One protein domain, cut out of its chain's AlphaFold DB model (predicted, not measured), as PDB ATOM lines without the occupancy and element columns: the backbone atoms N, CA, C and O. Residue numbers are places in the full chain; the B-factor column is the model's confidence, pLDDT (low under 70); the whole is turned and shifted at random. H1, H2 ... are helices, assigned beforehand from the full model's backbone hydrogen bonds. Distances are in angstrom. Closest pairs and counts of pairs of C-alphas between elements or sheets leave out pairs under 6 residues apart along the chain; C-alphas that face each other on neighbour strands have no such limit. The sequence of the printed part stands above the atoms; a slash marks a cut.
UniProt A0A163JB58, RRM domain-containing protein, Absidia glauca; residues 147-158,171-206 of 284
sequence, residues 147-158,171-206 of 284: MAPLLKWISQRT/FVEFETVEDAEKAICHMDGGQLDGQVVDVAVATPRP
ATOM      1  N   MET A 147      48.272   4.515  39.784       41.16
ATOM      2  CA  MET A 147      47.275   3.443  39.928       41.16
ATOM      3  C   MET A 147      47.879   2.034  40.076       41.16
ATOM      4  O   MET A 147      47.170   1.062  40.329       41.16
ATOM      5  N   ALA A 148      49.203   1.907  39.944       50.72
ATOM      6  CA  ALA A 148      49.919   0.640  40.071       50.72
ATOM      7  C   ALA A 148      49.920   0.042  41.496       50.72
ATOM      8  O   ALA A 148      49.723  -1.166  41.599       50.72
ATOM      9  N   PRO A 149      50.104   0.802  42.597       56.03
ATOM     10  CA  PRO A 149      50.128   0.200  43.932       56.03
ATOM     11  C   PRO A 149      48.732  -0.219  44.409       56.03
ATOM     12  O   PRO A 149      48.599  -1.277  45.014       56.03
ATOM     13  N   LEU A 150      47.688   0.543  44.063       54.19
ATOM     14  CA  LEU A 150      46.302   0.250  44.434       54.19
ATOM     15  C   LEU A 150      45.770  -0.987  43.703       54.19
ATOM     16  O   LEU A 150      45.258  -1.904  44.336       54.19
ATOM     17  N   LEU A 151      45.976  -1.075  42.385       54.78
ATOM     18  CA  LEU A 151      45.593  -2.269  41.629       54.78
ATOM     19  C   LEU A 151      46.452  -3.480  42.002       54.78
ATOM     20  O   LEU A 151      45.941  -4.592  42.013       54.78
ATOM     21  N   LYS A 152      47.727  -3.289  42.364       50.12
ATOM     22  CA  LYS A 152      48.601  -4.376  42.828       50.12
ATOM     23  C   LYS A 152      48.231  -4.873  44.231       50.12
ATOM     24  O   LYS A 152      48.383  -6.065  44.477       50.12
ATOM     25  N   TRP A 153      47.755  -4.013  45.135       57.00
ATOM     26  CA  TRP A 153      47.274  -4.410  46.466       57.00
ATOM     27  C   TRP A 153      45.905  -5.102  46.387       57.00
ATOM     28  O   TRP A 153      45.751  -6.199  46.912       57.00
ATOM     29  N   ILE A 154      44.956  -4.542  45.623       55.72
ATOM     30  CA  ILE A 154      43.626  -5.142  45.411       55.72
ATOM     31  C   ILE A 154      43.734  -6.468  44.633       55.72
ATOM     32  O   ILE A 154      43.085  -7.448  44.987       55.72
ATOM     33  N   SER A 155      44.607  -6.556  43.623       52.72
ATOM     34  CA  SER A 155      44.807  -7.782  42.828       52.72
ATOM     35  C   SER A 155      45.486  -8.918  43.594       52.72
ATOM     36  O   SER A 155      45.333 -10.066  43.195       52.72
ATOM     37  N   GLN A 156      46.238  -8.637  44.664       51.50
ATOM     38  CA  GLN A 156      46.828  -9.696  45.493       51.50
ATOM     39  C   GLN A 156      45.778 -10.425  46.345       51.50
ATOM     40  O   GLN A 156      46.094 -11.460  46.924       51.50
ATOM     41  N   ARG A 157      44.539  -9.907  46.412       51.12
ATOM     42  CA  ARG A 157      43.485 -10.395  47.311       51.12
ATOM     43  C   ARG A 157      42.106 -10.600  46.668       51.12
ATOM     44  O   ARG A 157      41.173 -10.941  47.380       51.12
ATOM     45  N   THR A 158      41.946 -10.394  45.355       46.12
ATOM     46  CA  THR A 158      40.631 -10.454  44.680       46.12
ATOM     47  C   THR A 158      40.661 -11.287  43.395       46.12
ATOM     48  O   THR A 158      41.597 -11.202  42.601       46.12
ATOM     49  N   PHE A 171      33.326  -1.359  39.967       72.75
ATOM     50  CA  PHE A 171      32.826  -2.324  40.963       72.75
ATOM     51  C   PHE A 171      33.951  -3.253  41.431       72.75
ATOM     52  O   PHE A 171      34.767  -3.688  40.616       72.75
ATOM     53  N   VAL A 172      33.955  -3.577  42.725       81.19
ATOM     54  CA  VAL A 172      34.902  -4.515  43.339       81.19
ATOM     55  C   VAL A 172      34.102  -5.584  44.072       81.19
ATOM     56  O   VAL A 172      33.261  -5.265  44.911       81.19
ATOM     57  N   GLU A 173      34.339  -6.844  43.717       80.12
ATOM     58  CA  GLU A 173      33.769  -8.001  44.402       80.12
ATOM     59  C   GLU A 173      34.794  -8.516  45.414       80.12
ATOM     60  O   GLU A 173      35.940  -8.800  45.060       80.12
ATOM     61  N   PHE A 174      34.374  -8.608  46.675       78.94
ATOM     62  CA  PHE A 174      35.168  -9.168  47.763       78.94
ATOM     63  C   PHE A 174      34.660 -10.569  48.099       78.94
ATOM     64  O   PHE A 174      33.464 -10.843  48.001       78.94
ATOM     65  N   GLU A 175      35.574 -11.452  48.496       78.00
ATOM     66  CA  GLU A 175      35.246 -12.823  48.903       78.00
ATOM     67  C   GLU A 175      34.582 -12.865  50.285       78.00
ATOM     68  O   GLU A 175      33.710 -13.693  50.543       78.00
ATOM     69  N   THR A 176      34.951 -11.934  51.166       77.69
ATOM     70  CA  THR A 176      34.443 -11.855  52.534       77.69
ATOM     71  C   THR A 176      33.812 -10.496  52.812       77.69
ATOM     72  O   THR A 176      34.258  -9.457  52.320       77.69
ATOM     73  N   VAL A 177      32.754 -10.500  53.629       79.44
ATOM     74  CA  VAL A 177      32.048  -9.268  54.022       79.44
ATOM     75  C   VAL A 177      32.930  -8.387  54.907       79.44
ATOM     76  O   VAL A 177      32.945  -7.174  54.741       79.44
ATOM     77  N   GLU A 178      33.740  -8.996  55.773       78.94
ATOM     78  CA  GLU A 178      34.663  -8.269  56.650       78.94
ATOM     79  C   GLU A 178      35.726  -7.475  55.875       78.94
ATOM     80  O   GLU A 178      36.125  -6.392  56.302       78.94
ATOM     81  N   ASP A 179      36.208  -7.998  54.742       77.00
ATOM     82  CA  ASP A 179      37.192  -7.298  53.905       77.00
ATOM     83  C   ASP A 179      36.531  -6.138  53.143       77.00
ATOM     84  O   ASP A 179      37.134  -5.077  52.990       77.00
ATOM     85  N   ALA A 180      35.253  -6.284  52.768       79.56
ATOM     86  CA  ALA A 180      34.470  -5.207  52.165       79.56
ATOM     87  C   ALA A 180      34.214  -4.048  53.148       79.56
ATOM     88  O   ALA A 180      34.375  -2.884  52.782       79.56
ATOM     89  N   GLU A 181      33.864  -4.342  54.402       83.31
ATOM     90  CA  GLU A 181      33.651  -3.325  55.443       83.31
ATOM     91  C   GLU A 181      34.947  -2.586  55.794       83.31
ATOM     92  O   GLU A 181      34.963  -1.357  55.896       83.31
ATOM     93  N   LYS A 182      36.063  -3.320  55.901       83.19
ATOM     94  CA  LYS A 182      37.393  -2.723  56.086       83.19
ATOM     95  C   LYS A 182      37.759  -1.828  54.910       83.19
ATOM     96  O   LYS A 182      38.250  -0.723  55.136       83.19
ATOM     97  N   ALA A 183      37.497  -2.264  53.680       80.12
ATOM     98  CA  ALA A 183      37.756  -1.461  52.493       80.12
ATOM     99  C   ALA A 183      36.940  -0.161  52.502       80.12
ATOM    100  O   ALA A 183      37.509   0.895  52.252       80.12
ATOM    101  N   ILE A 184      35.655  -0.211  52.860       84.81
ATOM    102  CA  ILE A 184      34.802   0.983  52.973       84.81
ATOM    103  C   ILE A 184      35.335   1.935  54.043       84.81
ATOM    104  O   ILE A 184      35.561   3.103  53.752       84.81
ATOM    105  N   CYS A 185      35.634   1.436  55.245       83.62
ATOM    106  CA  CYS A 185      36.121   2.264  56.352       83.62
ATOM    107  C   CYS A 185      37.425   3.015  56.028       83.62
ATOM    108  O   CYS A 185      37.666   4.088  56.572       83.62
ATOM    109  N   HIS A 186      38.283   2.447  55.175       80.25
ATOM    110  CA  HIS A 186      39.581   3.038  54.842       80.25
ATOM    111  C   HIS A 186      39.566   3.870  53.554       80.25
ATOM    112  O   HIS A 186      40.449   4.705  53.369       80.25
ATOM    113  N   MET A 187      38.613   3.627  52.648       80.94
ATOM    114  CA  MET A 187      38.584   4.238  51.315       80.94
ATOM    115  C   MET A 187      37.466   5.261  51.125       80.94
ATOM    116  O   MET A 187      37.570   6.077  50.207       80.94
ATOM    117  N   ASP A 188      36.407   5.212  51.933       82.12
ATOM    118  CA  ASP A 188      35.301   6.157  51.831       82.12
ATOM    119  C   ASP A 188      35.760   7.575  52.203       82.12
ATOM    120  O   ASP A 188      36.401   7.796  53.231       82.12
ATOM    121  N   GLY A 189      35.513   8.533  51.309       79.25
ATOM    122  CA  GLY A 189      36.038   9.897  51.415       79.25
ATOM    123  C   GLY A 189      37.522  10.045  51.045       79.25
ATOM    124  O   GLY A 189      38.074  11.142  51.154       79.25
ATOM    125  N   GLY A 190      38.179   8.976  50.583       83.56
ATOM    126  CA  GLY A 190      39.564   9.013  50.118       83.56
ATOM    127  C   GLY A 190      39.725   9.807  48.817       83.56
ATOM    128  O   GLY A 190      38.816   9.881  47.994       83.56
ATOM    129  N   GLN A 191      40.902  10.397  48.599       79.06
ATOM    130  CA  GLN A 191      41.190  11.167  47.387       79.06
ATOM    131  C   GLN A 191      42.033  10.336  46.409       79.06
ATOM    132  O   GLN A 191      43.164   9.957  46.712       79.06
ATOM    133  N   LEU A 192      41.498  10.064  45.219       73.19
ATOM    134  CA  LEU A 192      42.177   9.359  44.128       73.19
ATOM    135  C   LEU A 192      42.281  10.288  42.921       73.19
ATOM    136  O   LEU A 192      41.284  10.833  42.473       73.19
ATOM    137  N   ASP A 193      43.494  10.514  42.416       77.62
ATOM    138  CA  ASP A 193      43.767  11.403  41.272       77.62
ATOM    139  C   ASP A 193      43.189  12.835  41.421       77.62
ATOM    140  O   ASP A 193      42.812  13.486  40.446       77.62
ATOM    141  N   GLY A 194      43.142  13.339  42.662       83.56
ATOM    142  CA  GLY A 194      42.587  14.659  42.999       83.56
ATOM    143  C   GLY A 194      41.062  14.683  43.130       83.56
ATOM    144  O   GLY A 194      40.474  15.752  43.261       83.56
ATOM    145  N   GLN A 195      40.421  13.518  43.108       78.38
ATOM    146  CA  GLN A 195      38.978  13.338  43.112       78.38
ATOM    147  C   GLN A 195      38.537  12.546  44.353       78.38
ATOM    148  O   GLN A 195      39.140  11.527  44.679       78.38
ATOM    149  N   VAL A 196      37.505  13.014  45.065       80.62
ATOM    150  CA  VAL A 196      36.971  12.316  46.251       80.62
ATOM    151  C   VAL A 196      36.185  11.083  45.810       80.62
ATOM    152  O   VAL A 196      35.357  11.151  44.894       80.62
ATOM    153  N   VAL A 197      36.475   9.957  46.453       79.50
ATOM    154  CA  VAL A 197      35.885   8.648  46.191       79.50
ATOM    155  C   VAL A 197      34.867   8.318  47.273       79.50
ATOM    156  O   VAL A 197      35.169   8.367  48.458       79.50
ATOM    157  N   ASP A 198      33.663   7.979  46.825       80.12
ATOM    158  CA  ASP A 198      32.556   7.486  47.644       80.12
ATOM    159  C   ASP A 198      32.476   5.961  47.477       80.12
ATOM    160  O   ASP A 198      32.381   5.457  46.344       80.12
ATOM    161  N   VAL A 199      32.570   5.229  48.590       80.12
ATOM    162  CA  VAL A 199      32.538   3.762  48.618       80.12
ATOM    163  C   VAL A 199      31.369   3.318  49.481       80.12
ATOM    164  O   VAL A 199      31.426   3.374  50.702       80.12
ATOM    165  N   ALA A 200      30.324   2.783  48.852       79.25
ATOM    166  CA  ALA A 200      29.152   2.321  49.585       79.25
ATOM    167  C   ALA A 200      28.843   0.845  49.340       79.25
ATOM    168  O   ALA A 200      28.930   0.336  48.213       79.25
ATOM    169  N   VAL A 201      28.377   0.189  50.411       74.62
ATOM    170  CA  VAL A 201      27.597  -1.036  50.280       74.62
ATOM    171  C   VAL A 201      26.330  -0.672  49.530       74.62
ATOM    172  O   VAL A 201      25.703   0.359  49.735       74.62
ATOM    173  N   ALA A 202      25.882  -1.553  48.683       65.88
ATOM    174  CA  ALA A 202      24.493  -1.562  48.279       65.88
ATOM    175  C   ALA A 202      23.956  -2.970  48.080       65.88
ATOM    176  O   ALA A 202      24.341  -3.880  48.809       65.88
ATOM    177  N   THR A 203      23.001  -3.125  47.181       63.03
ATOM    178  CA  THR A 203      22.131  -4.287  47.162       63.03
ATOM    179  C   THR A 203      22.030  -4.774  45.721       63.03
ATOM    180  O   THR A 203      21.850  -3.944  44.815       63.03
ATOM    181  N   PRO A 204      22.118  -6.092  45.465       57.97
ATOM    182  CA  PRO A 204      22.001  -6.607  44.116       57.97
ATOM    183  C   PRO A 204      20.580  -6.305  43.647       57.97
ATOM    184  O   PRO A 204      19.596  -6.783  44.214       57.97
ATOM    185  N   ARG A 205      20.443  -5.454  42.625       53.56
ATOM    186  CA  ARG A 205      19.127  -5.147  42.060       53.56
ATOM    187  C   ARG A 205      18.494  -6.449  41.556       53.56
ATOM    188  O   ARG A 205      19.160  -7.165  40.800       53.56
ATOM    189  N   PRO A 206      17.222  -6.752  41.891       49.69
ATOM    190  CA  PRO A 206      16.556  -7.928  41.353       49.69
ATOM    191  C   PRO A 206      16.570  -7.833  39.827       49.69
ATOM    192  O   PRO A 206      16.086  -6.859  39.239       49.69
TER     193      PRO A 206
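AT A GLANCE: This is residues 147 to 158 and 171 to 206 of the 284 residues of the protein "RRM domain-containing protein" of Absidia glauca (UniProt A0A163JB58). This is a domain of little regular structure: a short helix H1 is set off by itself, and a longer helix H2 is followed by a stretch that folds back on itself at residues 191 to 196 and then trails away to Pro 206. The printed part has 48 residues, with named helices H1 then H2 and no named strand; the class is all helix, with 19 residues in named elements. It is only just loose, close to compact, with a radius of gyration of the C-alphas of 11.7 A and spans of 34 by 24 by 19 A.

IN THESE COORDINATES: Find C-alpha 148 at (49.919, 0.640, 40.071), where H1, residues 148 to 155, begins. After the cut, find C-alpha 177 at (32.048, -9.268, 54.022); H2, residues 177 to 187, runs 15.2 A from there to C-alpha 187 at (38.584, 4.238, 51.315).

HOW THE PARTS SIT: H1 and H2 are apart, and residues 148 to 153 of H1 stand free. In both helices every O i to N i+4 pair is within hydrogen-bond range. Further on, residues 191 to 192 form a short antiparallel pairing with residues 195 to 196.

THE WHOLE: The farthest C-alphas, Pro 149 and Pro 206, are 34.6 A apart. Residues 159 to 170 are not printed; C-alphas 158 and 171 are 11.9 A apart across this cut, in the link from H1 to H2. Confidence is low, with pLDDT under 70, at residues 147 to 158 and 202 to 206.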